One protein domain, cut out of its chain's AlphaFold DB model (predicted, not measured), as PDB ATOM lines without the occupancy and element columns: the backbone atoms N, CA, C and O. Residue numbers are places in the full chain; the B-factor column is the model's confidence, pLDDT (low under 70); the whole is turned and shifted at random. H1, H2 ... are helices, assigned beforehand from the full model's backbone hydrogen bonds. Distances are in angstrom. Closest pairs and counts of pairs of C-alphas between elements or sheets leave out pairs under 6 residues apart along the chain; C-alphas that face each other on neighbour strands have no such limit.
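What this domain is: This is residues 4 to 93 of the 116 residues of an uncharacterized protein of Pseudomonas costantinii (UniProt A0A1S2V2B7). Three helical hairpins, H1 with H2, H3 with H4 and H5 with H6, stand side by side; H1, H3 and H5 make one layer, H2, H4 and H6 the other. The printed part has 90 residues with six named helices, H1 to H6, and no named strand: all helix, packing mostly aligned. It is compact, radius of gyration of the C-alphas 11.6 A, spanning 28 by 25 by 24 A.

Where its parts are: Find C-alpha 4 at (215.145, 336.450, 225.735), where H1, residues 4 to 11, begins. Then come H2, 14 to 22, H3, 37 to 43, H4, 47 to 55, and H5, 70 to 76. H6, 80 to 91, runs 16.3 A to C-alpha 91 at (185.519, 333.828, 217.848).

How they stand to each other: At the closest C-alphas, H1 touches H2 at Ala 8 and Ala 16, 5.9 A, and H3 at Ile 9 and Ala 41, 5.8 A. H3 touches H5 the same way at 12 degrees, a shallow tilt; Met 39 and Ala 70 have the closest C-alphas, 4.2 A. Every O i to N i+4 pair is within hydrogen-bond range in H1 to H6.

The domain as a whole: The printed part has no cut. Residues 23 to 36 and 56 to 69 are long links. Residues 92 to 93 are under pLDDT 70.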
ATOM      1  N   LEU A   4     215.425 335.255 224.931       97.12
ATOM      2  CA  LEU A   4     215.145 336.450 225.735       97.12
ATOM      3  C   LEU A   4     213.648 336.770 225.759       97.12
ATOM      4  O   LEU A   4     213.095 336.994 226.837       97.12
ATOM      5  N   LEU A   5     212.977 336.670 224.607       97.50
ATOM      6  CA  LEU A   5     211.521 336.800 224.518       97.50
ATOM      7  C   LEU A   5     210.833 335.746 225.393       97.50
ATOM      8  O   LEU A   5     209.955 336.074 226.189       97.50
ATOM      9  N   ARG A   6     211.289 334.488 225.321       97.62
ATOM     10  CA  ARG A   6     210.771 333.397 226.158       97.62
ATOM     11  C   ARG A   6     210.852 333.732 227.649       97.62
ATOM     12  O   ARG A   6     209.880 333.532 228.375       97.62
ATOM     13  N   MET A   7     211.998 334.233 228.112       97.75
ATOM     14  CA  MET A   7     212.178 334.607 229.519       97.75
ATOM     15  C   MET A   7     211.301 335.796 229.914       97.75
ATOM     16  O   MET A   7     210.674 335.750 230.971       97.75
ATOM     17  N   ALA A   8     211.191 336.817 229.058       98.12
ATOM     18  CA  ALA A   8     210.305 337.957 229.285       98.12
ATOM     19  C   ALA A   8     208.838 337.522 229.445       98.12
ATOM     20  O   ALA A   8     208.164 337.970 230.374       98.12
ATOM     21  N   ILE A   9     208.371 336.596 228.600       98.25
ATOM     22  CA  ILE A   9     207.019 336.023 228.666       98.25
ATOM     23  C   ILE A   9     206.809 335.254 229.970       98.25
ATOM     24  O   ILE A   9     205.842 335.511 230.685       98.25
ATOM     25  N   ILE A  10     207.720 334.335 230.311       97.12
ATOM     26  CA  ILE A  10     207.595 333.503 231.518       97.12
ATOM     27  C   ILE A  10     207.606 334.369 232.783       97.12
ATOM     28  O   ILE A  10     206.803 334.147 233.692       97.12
ATOM     29  N   ALA A  11     208.480 335.376 232.832       97.38
ATOM     30  CA  ALA A  11     208.536 336.328 233.933       97.38
ATOM     31  C   ALA A  11     207.299 337.250 233.967       97.38
ATOM     32  O   ALA A  11     206.834 337.630 235.044       97.38
ATOM     33  N   GLY A  12     206.694 337.542 232.812       97.62
ATOM     34  CA  GLY A  12     205.579 338.479 232.684       97.62
ATOM     35  C   GLY A  12     206.024 339.938 232.574       97.62
ATOM     36  O   GLY A  12     205.294 340.826 232.997       97.62
ATOM     37  N   VAL A  13     207.232 340.193 232.065       98.31
ATOM     38  CA  VAL A  13     207.794 341.547 231.959       98.31
ATOM     39  C   VAL A  13     207.277 342.209 230.683       98.31
ATOM     40  O   VAL A  13     207.901 342.140 229.626       98.31
ATOM     41  N   GLU A  14     206.124 342.867 230.782       98.56
ATOM     42  CA  GLU A  14     205.423 343.482 229.646       98.56
ATOM     43  C   GLU A  14     206.281 344.466 228.842       98.56
ATOM     44  O   GLU A  14     206.211 344.486 227.616       98.56
ATOM     45  N   VAL A  15     207.124 345.262 229.506       98.50
ATOM     46  CA  VAL A  15     208.015 346.227 228.834       98.50
ATOM     47  C   VAL A  15     209.028 345.514 227.936       98.50
ATOM     48  O   VAL A  15     209.276 345.952 226.815       98.50
ATOM     49  N   ALA A  16     209.577 344.386 228.392       98.38
ATOM     50  CA  ALA A  16     210.489 343.584 227.587       98.38
ATOM     51  C   ALA A  16     209.747 342.923 226.416       98.38
ATOM     52  O   ALA A  16     210.245 342.942 225.295       98.38
ATOM     53  N   VAL A  17     208.529 342.418 226.637       98.56
ATOM     54  CA  VAL A  17     207.691 341.870 225.555       98.56
ATOM     55  C   VAL A  17     207.391 342.937 224.494       98.56
ATOM     56  O   VAL A  17     207.586 342.678 223.310       98.56
ATOM     57  N   LYS A  18     207.019 344.161 224.895       98.62
ATOM     58  CA  LYS A  18     206.821 345.301 223.977       98.62
ATOM     59  C   LYS A  18     208.076 345.620 223.165       98.62
ATOM     60  O   LYS A  18     207.969 345.884 221.973       98.62
ATOM     61  N   LEU A  19     209.258 345.568 223.784       98.44
ATOM     62  CA  LEU A  19     210.525 345.767 223.077       98.44
ATOM     63  C   LEU A  19     210.746 344.696 221.999       98.44
ATOM     64  O   LEU A  19     211.150 345.028 220.890       98.44
ATOM     65  N   HIS A  20     210.474 343.427 222.303       98.25
ATOM     66  CA  HIS A  20     210.586 342.340 221.325       98.25
ATOM     67  C   HIS A  20     209.586 342.491 220.170       98.25
ATOM     68  O   HIS A  20     209.976 342.345 219.014       98.25
ATOM     69  N   ILE A  21     208.339 342.872 220.467       98.38
ATOM     70  CA  ILE A  21     207.328 343.192 219.447       98.38
ATOM     71  C   ILE A  21     207.832 344.321 218.535       98.38
ATOM     72  O   ILE A  21     207.826 344.178 217.316       98.38
ATOM     73  N   ALA A  22     208.337 345.418 219.108       98.19
ATOM     74  CA  ALA A  22     208.842 346.560 218.340       98.19
ATOM     75  C   ALA A  22     210.059 346.221 217.461       98.19
ATOM     76  O   ALA A  22     210.283 346.866 216.439       98.19
ATOM     77  N   ARG A  23     210.848 345.210 217.844       97.31
ATOM     78  CA  ARG A  23     211.977 344.704 217.049       97.31
ATOM     79  C   ARG A  23     211.551 343.789 215.898       97.31
ATOM     80  O   ARG A  23     212.397 343.478 215.064       97.31
ATOM     81  N   GLY A  24     210.286 343.372 215.853       96.38
ATOM     82  CA  GLY A  24     209.781 342.429 214.860       96.38
ATOM     83  C   GLY A  24     210.196 340.983 215.131       96.38
ATOM     84  O   GLY A  24     210.362 340.216 214.186       96.38
ATOM     85  N   ASP A  25     210.403 340.608 216.400       97.56
ATOM     86  CA  ASP A  25     210.595 339.200 216.750       97.56
ATOM     87  C   ASP A  25     209.364 338.383 216.316       97.56
ATOM     88  O   ASP A  25     208.225 338.824 216.464       97.56
ATOM     89  N   ASP A  26     209.593 337.165 215.821       97.75
ATOM     90  CA  ASP A  26     208.520 336.242 215.444       97.75
ATOM     91  C   ASP A  26     207.714 335.801 216.683       97.75
ATOM     92  O   ASP A  26     208.207 335.059 217.545       97.75
ATOM     93  N   LEU A  27     206.467 336.275 216.762       98.00
ATOM     94  CA  LEU A  27     205.535 336.026 217.864       98.00
ATOM     95  C   LEU A  27     204.795 334.687 217.758       98.00
ATOM     96  O   LEU A  27     204.098 334.318 218.703       98.00
ATOM     97  N   ASP A  28     204.988 333.941 216.670       98.31
ATOM     98  CA  ASP A  28     204.485 332.577 216.484       98.31
ATOM     99  C   ASP A  28     205.618 331.535 216.616       98.31
ATOM    100  O   ASP A  28     205.388 330.320 216.560       98.31
ATOM    101  N   ALA A  29     206.860 331.987 216.839       97.88
ATOM    102  CA  ALA A  29     208.029 331.127 216.935       97.88
ATOM    103  C   ALA A  29     207.888 330.100 218.065       97.88
ATOM    104  O   ALA A  29     207.847 330.449 219.245       97.88
ATOM    105  N   ARG A  30     207.960 328.814 217.728       97.69
ATOM    106  CA  ARG A  30     207.887 327.726 218.711       97.69
ATOM    107  C   ARG A  30     209.175 327.576 219.527       97.69
ATOM    108  O   ARG A  30     210.279 327.823 219.022       97.69
ATOM    109  N   ASP A  31     209.058 327.212 220.804       96.00
ATOM    110  CA  ASP A  31     210.196 326.788 221.626       96.00
ATOM    111  C   ASP A  31     210.543 325.302 221.393       96.00
ATOM    112  O   ASP A  31     210.007 324.665 220.486       96.00
ATOM    113  N   ARG A  32     211.480 324.735 222.170       95.12
ATOM    114  CA  ARG A  32     211.903 323.331 221.993       95.12
ATOM    115  C   ARG A  32     210.782 322.315 222.242       95.12
ATOM    116  O   ARG A  32     210.879 321.207 221.733       95.12
ATOM    117  N   GLY A  33     209.767 322.676 223.024       94.62
ATOM    118  CA  GLY A  33     208.584 321.849 223.262       94.62
ATOM    119  C   GLY A  33     207.475 322.078 222.238       94.62
ATOM    120  O   GLY A  33     206.407 321.496 222.365       94.62
ATOM    121  N   GLY A  34     207.696 322.937 221.239       97.44
ATOM    122  CA  GLY A  34     206.674 323.292 220.260       97.44
ATOM    123  C   GLY A  34     205.691 324.366 220.736       97.44
ATOM    124  O   GLY A  34     204.787 324.717 219.981       97.44
ATOM    125  N   ALA A  35     205.876 324.925 221.937       98.12
ATOM    126  CA  ALA A  35     204.979 325.935 222.485       98.12
ATOM    127  C   ALA A  35     205.221 327.312 221.848       98.12
ATOM    128  O   ALA A  35     206.369 327.746 221.707       98.12
ATOM    129  N   THR A  36     204.144 328.017 221.501       98.56
ATOM    130  CA  THR A  36     204.185 329.409 221.029       98.56
ATOM    131  C   THR A  36     204.265 330.395 222.205       98.56
ATOM    132  O   THR A  36     203.980 330.031 223.353       98.56
ATOM    133  N   PRO A  37     204.627 331.669 221.959       98.56
ATOM    134  CA  PRO A  37     204.579 332.728 222.966       98.56
ATOM    135  C   PRO A  37     203.241 332.825 223.707       98.56
ATOM    136  O   PRO A  37     203.234 332.936 224.936       98.56
ATOM    137  N   LEU A  38     202.118 332.727 222.983       98.56
ATOM    138  CA  LEU A  38     200.779 332.769 223.575       98.56
ATOM    139  C   LEU A  38     200.522 331.577 224.499       98.56
ATOM    140  O   LEU A  38     200.086 331.788 225.627       98.56
ATOM    141  N   MET A  39     200.867 330.349 224.094       98.69
ATOM    142  CA  MET A  39     200.724 329.167 224.959       98.69
ATOM    143  C   MET A  39     201.507 329.323 226.267       98.69
ATOM    144  O   MET A  39     200.981 329.051 227.348       98.69
ATOM    145  N   LEU A  40     202.751 329.814 226.191       98.44
ATOM    146  CA  LEU A  40     203.575 330.051 227.377       98.44
ATOM    147  C   LEU A  40     202.975 331.131 228.287       98.44
ATOM    148  O   LEU A  40     202.938 330.950 229.506       98.44
ATOM    149  N   ALA A  41     202.494 332.242 227.722       98.56
ATOM    150  CA  ALA A  41     201.863 333.318 228.483       98.56
ATOM    151  C   ALA A  41     200.570 332.845 229.174       98.56
ATOM    152  O   ALA A  41     200.377 333.119 230.364       98.56
ATOM    153  N   SER A  42     199.738 332.077 228.461       98.56
ATOM    154  CA  SER A  42     198.506 331.459 228.964       98.56
ATOM    155  C   SER A  42     198.772 330.496 230.113       98.56
ATOM    156  O   SER A  42     198.200 330.651 231.192       98.56
ATOM    157  N   ALA A  43     199.714 329.565 229.933       98.19
ATOM    158  CA  ALA A  43     200.101 328.599 230.961       98.19
ATOM    159  C   ALA A  43     200.623 329.276 232.241       98.19
ATOM    160  O   ALA A  43     200.485 328.753 233.345       98.19
ATOM    161  N   ARG A  44     201.244 330.455 232.099       98.06
ATOM    162  CA  ARG A  44     201.773 331.268 233.207       98.06
ATOM    163  C   ARG A  44     200.786 332.315 233.720       98.06
ATOM    164  O   ARG A  44     201.157 333.097 234.599       98.06
ATOM    165  N   ARG A  45     199.551 332.325 233.206       98.19
ATOM    166  CA  ARG A  45     198.459 333.229 233.602       98.19
ATOM    167  C   ARG A  45     198.837 334.711 233.450       98.19
ATOM    168  O   ARG A  45     198.384 335.570 234.206       98.19
ATOM    169  N   LYS A  46     199.711 335.030 232.488       98.38
ATOM    170  CA  LYS A  46     200.243 336.382 232.266       98.38
ATOM    171  C   LYS A  46     199.312 337.179 231.358       98.38
ATOM    172  O   LYS A  46     199.649 337.450 230.210       98.38
ATOM    173  N   LYS A  47     198.150 337.577 231.886       97.94
ATOM    174  CA  LYS A  47     197.102 338.305 231.143       97.94
ATOM    175  C   LYS A  47     197.648 339.463 230.299       97.94
ATOM    176  O   LYS A  47     197.353 339.525 229.113       97.94
ATOM    177  N   GLY A  48     198.452 340.355 230.883       98.44
ATOM    178  CA  GLY A  48     198.988 341.510 230.155       98.44
ATOM    179  C   GLY A  48     199.886 341.111 228.981       98.44
ATOM    180  O   GLY A  48     199.783 341.678 227.899       98.44
ATOM    181  N   VAL A  49     200.686 340.051 229.137       98.75
ATOM    182  CA  VAL A  49     201.486 339.498 228.033       98.75
ATOM    183  C   VAL A  49     200.597 338.871 226.957       98.75
ATOM    184  O   VAL A  49     200.850 339.100 225.780       98.75
ATOM    185  N   VAL A  50     199.541 338.139 227.333       98.69
ATOM    186  CA  VAL A  50     198.559 337.596 226.376       98.69
ATOM    187  C   VAL A  50     197.925 338.724 225.555       98.69
ATOM    188  O   VAL A  50     197.917 338.646 224.333       98.69
ATOM    189  N   GLN A  51     197.477 339.805 226.203       98.56
ATOM    190  CA  GLN A  51     196.903 340.969 225.514       98.56
ATOM    191  C   GLN A  51     197.889 341.610 224.536       98.56
ATOM    192  O   GLN A  51     197.514 341.917 223.410       98.56
ATOM    193  N   LEU A  52     199.148 341.792 224.946       98.62
ATOM    194  CA  LEU A  52     200.172 342.388 224.086       98.62
ATOM    195  C   LEU A  52     200.468 341.532 222.857       98.62
ATOM    196  O   LEU A  52     200.596 342.072 221.764       98.62
ATOM    197  N   LEU A  53     200.572 340.215 223.034       98.56
ATOM    198  CA  LEU A  53     200.835 339.291 221.934       98.56
ATOM    199  C   LEU A  53     199.651 339.235 220.958       98.56
ATOM    200  O   LEU A  53     199.869 339.334 219.755       98.56
ATOM    201  N   LEU A  54     198.412 339.152 221.458       98.56
ATOM    202  CA  LEU A  54     197.207 339.179 220.617       98.56
ATOM    203  C   LEU A  54     197.079 340.498 219.847       98.56
ATOM    204  O   LEU A  54     196.871 340.488 218.638       98.56
ATOM    205  N   ALA A  55     197.269 341.638 220.520       98.06
ATOM    206  CA  ALA A  55     197.226 342.954 219.879       98.06
ATOM    207  C   ALA A  55     198.317 343.131 218.808       98.06
ATOM    208  O   ALA A  55     198.149 343.917 217.880       98.06
ATOM    209  N   ALA A  56     199.426 342.399 218.930       97.81
ATOM    210  CA  ALA A  56     200.509 342.371 217.954       97.81
ATOM    211  C   ALA A  56     200.322 341.309 216.849       97.81
ATOM    212  O   ALA A  56     201.221 341.129 216.031       97.81
ATOM    213  N   GLY A  57     199.176 340.621 216.806       97.00
ATOM    214  CA  GLY A  57     198.833 339.670 215.747       97.00
ATOM    215  C   GLY A  57     199.388 338.255 215.931       97.00
ATOM    216  O   GLY A  57     199.424 337.502 214.961       97.00
ATOM    217  N   ALA A  58     199.822 337.882 217.140       98.12
ATOM    218  CA  ALA A  58     200.176 336.493 217.435       98.12
ATOM    219  C   ALA A  58     198.943 335.586 217.302       98.12
ATOM    220  O   ALA A  58     197.849 335.959 217.734       98.12
ATOM    221  N   LYS A  59     199.123 334.388 216.741       98.31
ATOM    222  CA  LYS A  59     198.019 333.494 216.365       98.31
ATOM    223  C   LYS A  59     197.610 332.568 217.514       98.31
ATOM    224  O   LYS A  59     198.388 331.675 217.877       98.31
ATOM    225  N   PRO A  60     196.417 332.744 218.116       98.00
ATOM    226  CA  PRO A  60     195.968 331.899 219.221       98.00
ATOM    227  C   PRO A  60     195.623 330.462 218.806       98.00
ATOM    228  O   PRO A  60     195.677 329.582 219.660       98.00
ATOM    229  N   GLU A  61     195.301 330.222 217.533       97.62
ATOM    230  CA  GLU A  61     194.829 328.941 216.985       97.62
ATOM    231  C   GLU A  61     195.941 327.925 216.684       97.62
ATOM    232  O   GLU A  61     195.668 326.779 216.320       97.62
ATOM    233  N   LEU A  62     197.209 328.331 216.790       98.19
ATOM    234  CA  LEU A  62     198.328 327.428 216.546       98.19
ATOM    235  C   LEU A  62     198.333 326.299 217.574       98.19
ATOM    236  O   LEU A  62     198.145 326.541 218.760       98.19
ATOM    237  N   LEU A  63     198.631 325.086 217.109       98.25
ATOM    238  CA  LEU A  63     198.736 323.894 217.949       98.25
ATOM    239  C   LEU A  63     200.198 323.542 218.241       98.25
ATOM    240  O   LEU A  63     201.087 323.735 217.397       98.25
ATOM    241  N   ASP A  64     200.437 323.030 219.444       97.88
ATOM    242  CA  ASP A  64     201.672 322.344 219.816       97.88
ATOM    243  C   ASP A  64     201.647 320.860 219.356       97.88
ATOM    244  O   ASP A  64     200.653 320.402 218.783       97.88
ATOM    245  N   PRO A  65     202.726 320.079 219.563       98.19
ATOM    246  CA  PRO A  65     202.766 318.663 219.188       98.19
ATOM    247  C   PRO A  65     201.754 317.767 219.919       98.19
ATOM    248  O   PRO A  65     201.489 316.660 219.457       98.19
ATOM    249  N   GLU A  66     201.197 318.219 221.046       97.50
ATOM    250  CA  GLU A  66     200.133 317.526 221.781       97.50
ATOM    251  C   GLU A  66     198.732 317.921 221.279       97.50
ATOM    252  O   GLU A  66     197.730 317.460 221.827       97.50
ATOM    253  N   GLY A  67     198.644 318.775 220.253       97.94
ATOM    254  CA  GLY A  67     197.383 319.272 219.715       97.94
ATOM    255  C   GLY A  67     196.718 320.334 220.590       97.94
ATOM    256  O   GLY A  67     195.507 320.512 220.494       97.94
ATOM    257  N   LYS A  68     197.469 321.024 221.458       98.19
ATOM    258  CA  LYS A  68     196.936 322.069 222.343       98.19
ATOM    259  C   LYS A  68     197.239 323.459 221.808       98.19
ATOM    260  O   LYS A  68     198.378 323.749 221.444       98.19
ATOM    261  N   ASP A  69     196.225 324.315 221.811       98.25
ATOM    262  CA  ASP A  69     196.318 325.738 221.487       98.25
ATOM    263  C   ASP A  69     196.507 326.607 222.744       98.25
ATOM    264  O   ASP A  69     196.553 326.120 223.879       98.25
ATOM    265  N   ALA A  70     196.606 327.926 222.566       98.31
ATOM    266  CA  ALA A  70     196.757 328.846 223.690       98.31
ATOM    267  C   ALA A  70     195.567 328.813 224.672       98.31
ATOM    268  O   ALA A  70     195.775 329.061 225.868       98.31
ATOM    269  N   LEU A  71     194.350 328.515 224.196       98.44
ATOM    270  CA  LEU A  71     193.140 328.429 225.016       98.44
ATOM    271  C   LEU A  71     193.180 327.193 225.923       98.44
ATOM    272  O   LEU A  71     192.978 327.330 227.127       98.44
ATOM    273  N   ALA A  72     193.556 326.027 225.398       98.38
ATOM    274  CA  ALA A  72     193.712 324.794 226.166       98.38
ATOM    275  C   ALA A  72     194.723 324.955 227.318       98.38
ATOM    276  O   ALA A  72     194.508 324.462 228.429       98.38
ATOM    277  N   TYR A  73     195.817 325.695 227.095       98.44
ATOM    278  CA  TYR A  73     196.764 326.043 228.162       98.44
ATOM    279  C   TYR A  73     196.161 326.995 229.208       98.44
ATOM    280  O   TYR A  73     196.454 326.846 230.396       98.44
ATOM    281  N   ALA A  74     195.330 327.958 228.799       98.44
ATOM    282  CA  ALA A  74     194.650 328.876 229.714       98.44
ATOM    283  C   ALA A  74     193.585 328.169 230.570       98.44
ATOM    284  O   ALA A  74     193.493 328.448 231.767       98.44
ATOM    285  N   GLU A  75     192.828 327.241 229.977       98.19
ATOM    286  CA  GLU A  75     191.834 326.406 230.659       98.19
ATOM    287  C   GLU A  75     192.500 325.489 231.683       98.19
ATOM    288  O   GLU A  75     192.130 325.503 232.855       98.19
ATOM    289  N   LYS A  76     193.572 324.787 231.288       98.19
ATOM    290  CA  LYS A  76     194.359 323.950 232.207       98.19
ATOM    291  C   LYS A  76     194.978 324.746 233.363       98.19
ATOM    292  O   LYS A  76     195.171 324.200 234.445       98.19
ATOM    293  N   ALA A  77     195.339 326.007 233.131       97.38
ATOM    294  CA  ALA A  77     195.912 326.890 234.147       97.38
ATOM    295  C   ALA A  77     194.857 327.660 234.966       97.38
ATOM    296  O   ALA A  77     195.235 328.500 235.789       97.38
ATOM    297  N   GLU A  78     193.563 327.431 234.713       97.56
ATOM    298  CA  GLU A  78     192.437 328.114 235.361       97.56
ATOM    299  C   GLU A  78     192.582 329.653 235.318       97.56
ATOM    300  O   GLU A  78     192.359 330.385 236.292       97.56
ATOM    301  N   CYS A  79     193.021 330.185 234.169       95.75
ATOM    302  CA  CYS A  79     193.128 331.626 233.941       95.75
ATOM    303  C   CYS A  79     191.851 332.175 233.293       95.75
ATOM    304  O   CYS A  79     191.847 332.407 232.087       95.75
ATOM    305  N   ALA A  80     190.808 332.457 234.081       96.19
ATOM    306  CA  ALA A  80     189.545 333.029 233.578       96.19
ATOM    307  C   ALA A  80     189.767 334.212 232.613       96.19
ATOM    308  O   ALA A  80     189.341 334.182 231.467       96.19
ATOM    309  N   HIS A  81     190.585 335.185 233.018       96.31
ATOM    310  CA  HIS A  81     190.895 336.342 232.176       96.31
ATOM    311  C   HIS A  81     191.600 335.996 230.856       96.31
ATOM    312  O   HIS A  81     191.407 336.694 229.868       96.31
ATOM    313  N   CYS A  82     192.472 334.984 230.839       97.62
ATOM    314  CA  CYS A  82     193.151 334.567 229.613       97.62
ATOM    315  C   CYS A  82     192.176 333.820 228.694       97.62
ATOM    316  O   CYS A  82     192.220 334.012 227.485       97.62
ATOM    317  N   ILE A  83     191.299 332.995 229.276       98.25
ATOM    318  CA  ILE A  83     190.251 332.251 228.569       98.25
ATOM    319  C   ILE A  83     189.331 333.223 227.831       98.25
ATOM    320  O   ILE A  83     189.114 333.046 226.637       98.25
ATOM    321  N   ASP A  84     188.855 334.269 228.508       97.38
ATOM    322  CA  ASP A  84     187.958 335.260 227.905       97.38
ATOM    323  C   ASP A  84     188.619 335.957 226.705       97.38
ATOM    324  O   ASP A  84     188.054 335.980 225.614       97.38
ATOM    325  N   LEU A  85     189.860 336.431 226.875       97.56
ATOM    326  CA  LEU A  85     190.624 337.089 225.807       97.56
ATOM    327  C   LEU A  85     190.871 336.174 224.602       97.56
ATOM    328  O   LEU A  85     190.801 336.612 223.458       97.56
ATOM    329  N   LEU A  86     191.190 334.903 224.849       97.56
ATOM    330  CA  LEU A  86     191.488 333.947 223.784       97.56
ATOM    331  C   LEU A  86     190.223 333.487 223.063       97.56
ATOM    332  O   LEU A  86     190.255 333.329 221.847       97.56
ATOM    333  N   ARG A  87     189.102 333.320 223.772       96.94
ATOM    334  CA  ARG A  87     187.801 333.023 223.154       96.94
ATOM    335  C   ARG A  87     187.333 334.164 222.264       96.94
ATOM    336  O   ARG A  87     186.860 333.902 221.165       96.94
ATOM    337  N   GLU A  88     187.498 335.406 222.709       95.25
ATOM    338  CA  GLU A  88     187.194 336.584 221.897       95.25
ATOM    339  C   GLU A  88     188.061 336.627 220.628       95.25
ATOM    340  O   GLU A  88     187.539 336.795 219.522       95.25
ATOM    341  N   ALA A  89     189.369 336.389 220.766       94.94
ATOM    342  CA  ALA A  89     190.292 336.358 219.634       94.94
ATOM    343  C   ALA A  89     189.971 335.229 218.634       94.94
ATOM    344  O   ALA A  89     190.002 335.452 217.426       94.94
ATOM    345  N   LEU A  90     189.615 334.035 219.120       92.56
ATOM    346  CA  LEU A  90     189.246 332.891 218.279       92.56
ATOM    347  C   LEU A  90     187.868 333.074 217.618       92.56
ATOM    348  O   LEU A  90     187.706 332.768 216.439       92.56
ATOM    349  N   GLY A  91     186.881 333.604 218.347       83.56
ATOM    350  CA  GLY A  91     185.519 333.828 217.848       83.56
ATOM    351  C   GLY A  91     185.430 334.931 216.791       83.56
ATOM    352  O   GLY A  91     184.644 334.824 215.849       83.56
ATOM    353  N   SER A  92     186.291 335.946 216.880       62.75
ATOM    354  CA  SER A  92     186.376 337.017 215.876       62.75
ATOM    355  C   SER A  92     186.860 336.521 214.504       62.75
ATOM    356  O   SER A  92     186.645 337.197 213.501       62.75
ATOM    357  N   ASN A  93     187.457 335.325 214.429       54.91
ATOM    358  CA  ASN A  93     187.941 334.726 213.182       54.91
ATOM    359  C   ASN A  93     186.857 333.912 212.432       54.91
ATOM    360  O   ASN A  93     187.068 333.509 211.291       54.91
TER     361      ASN A  93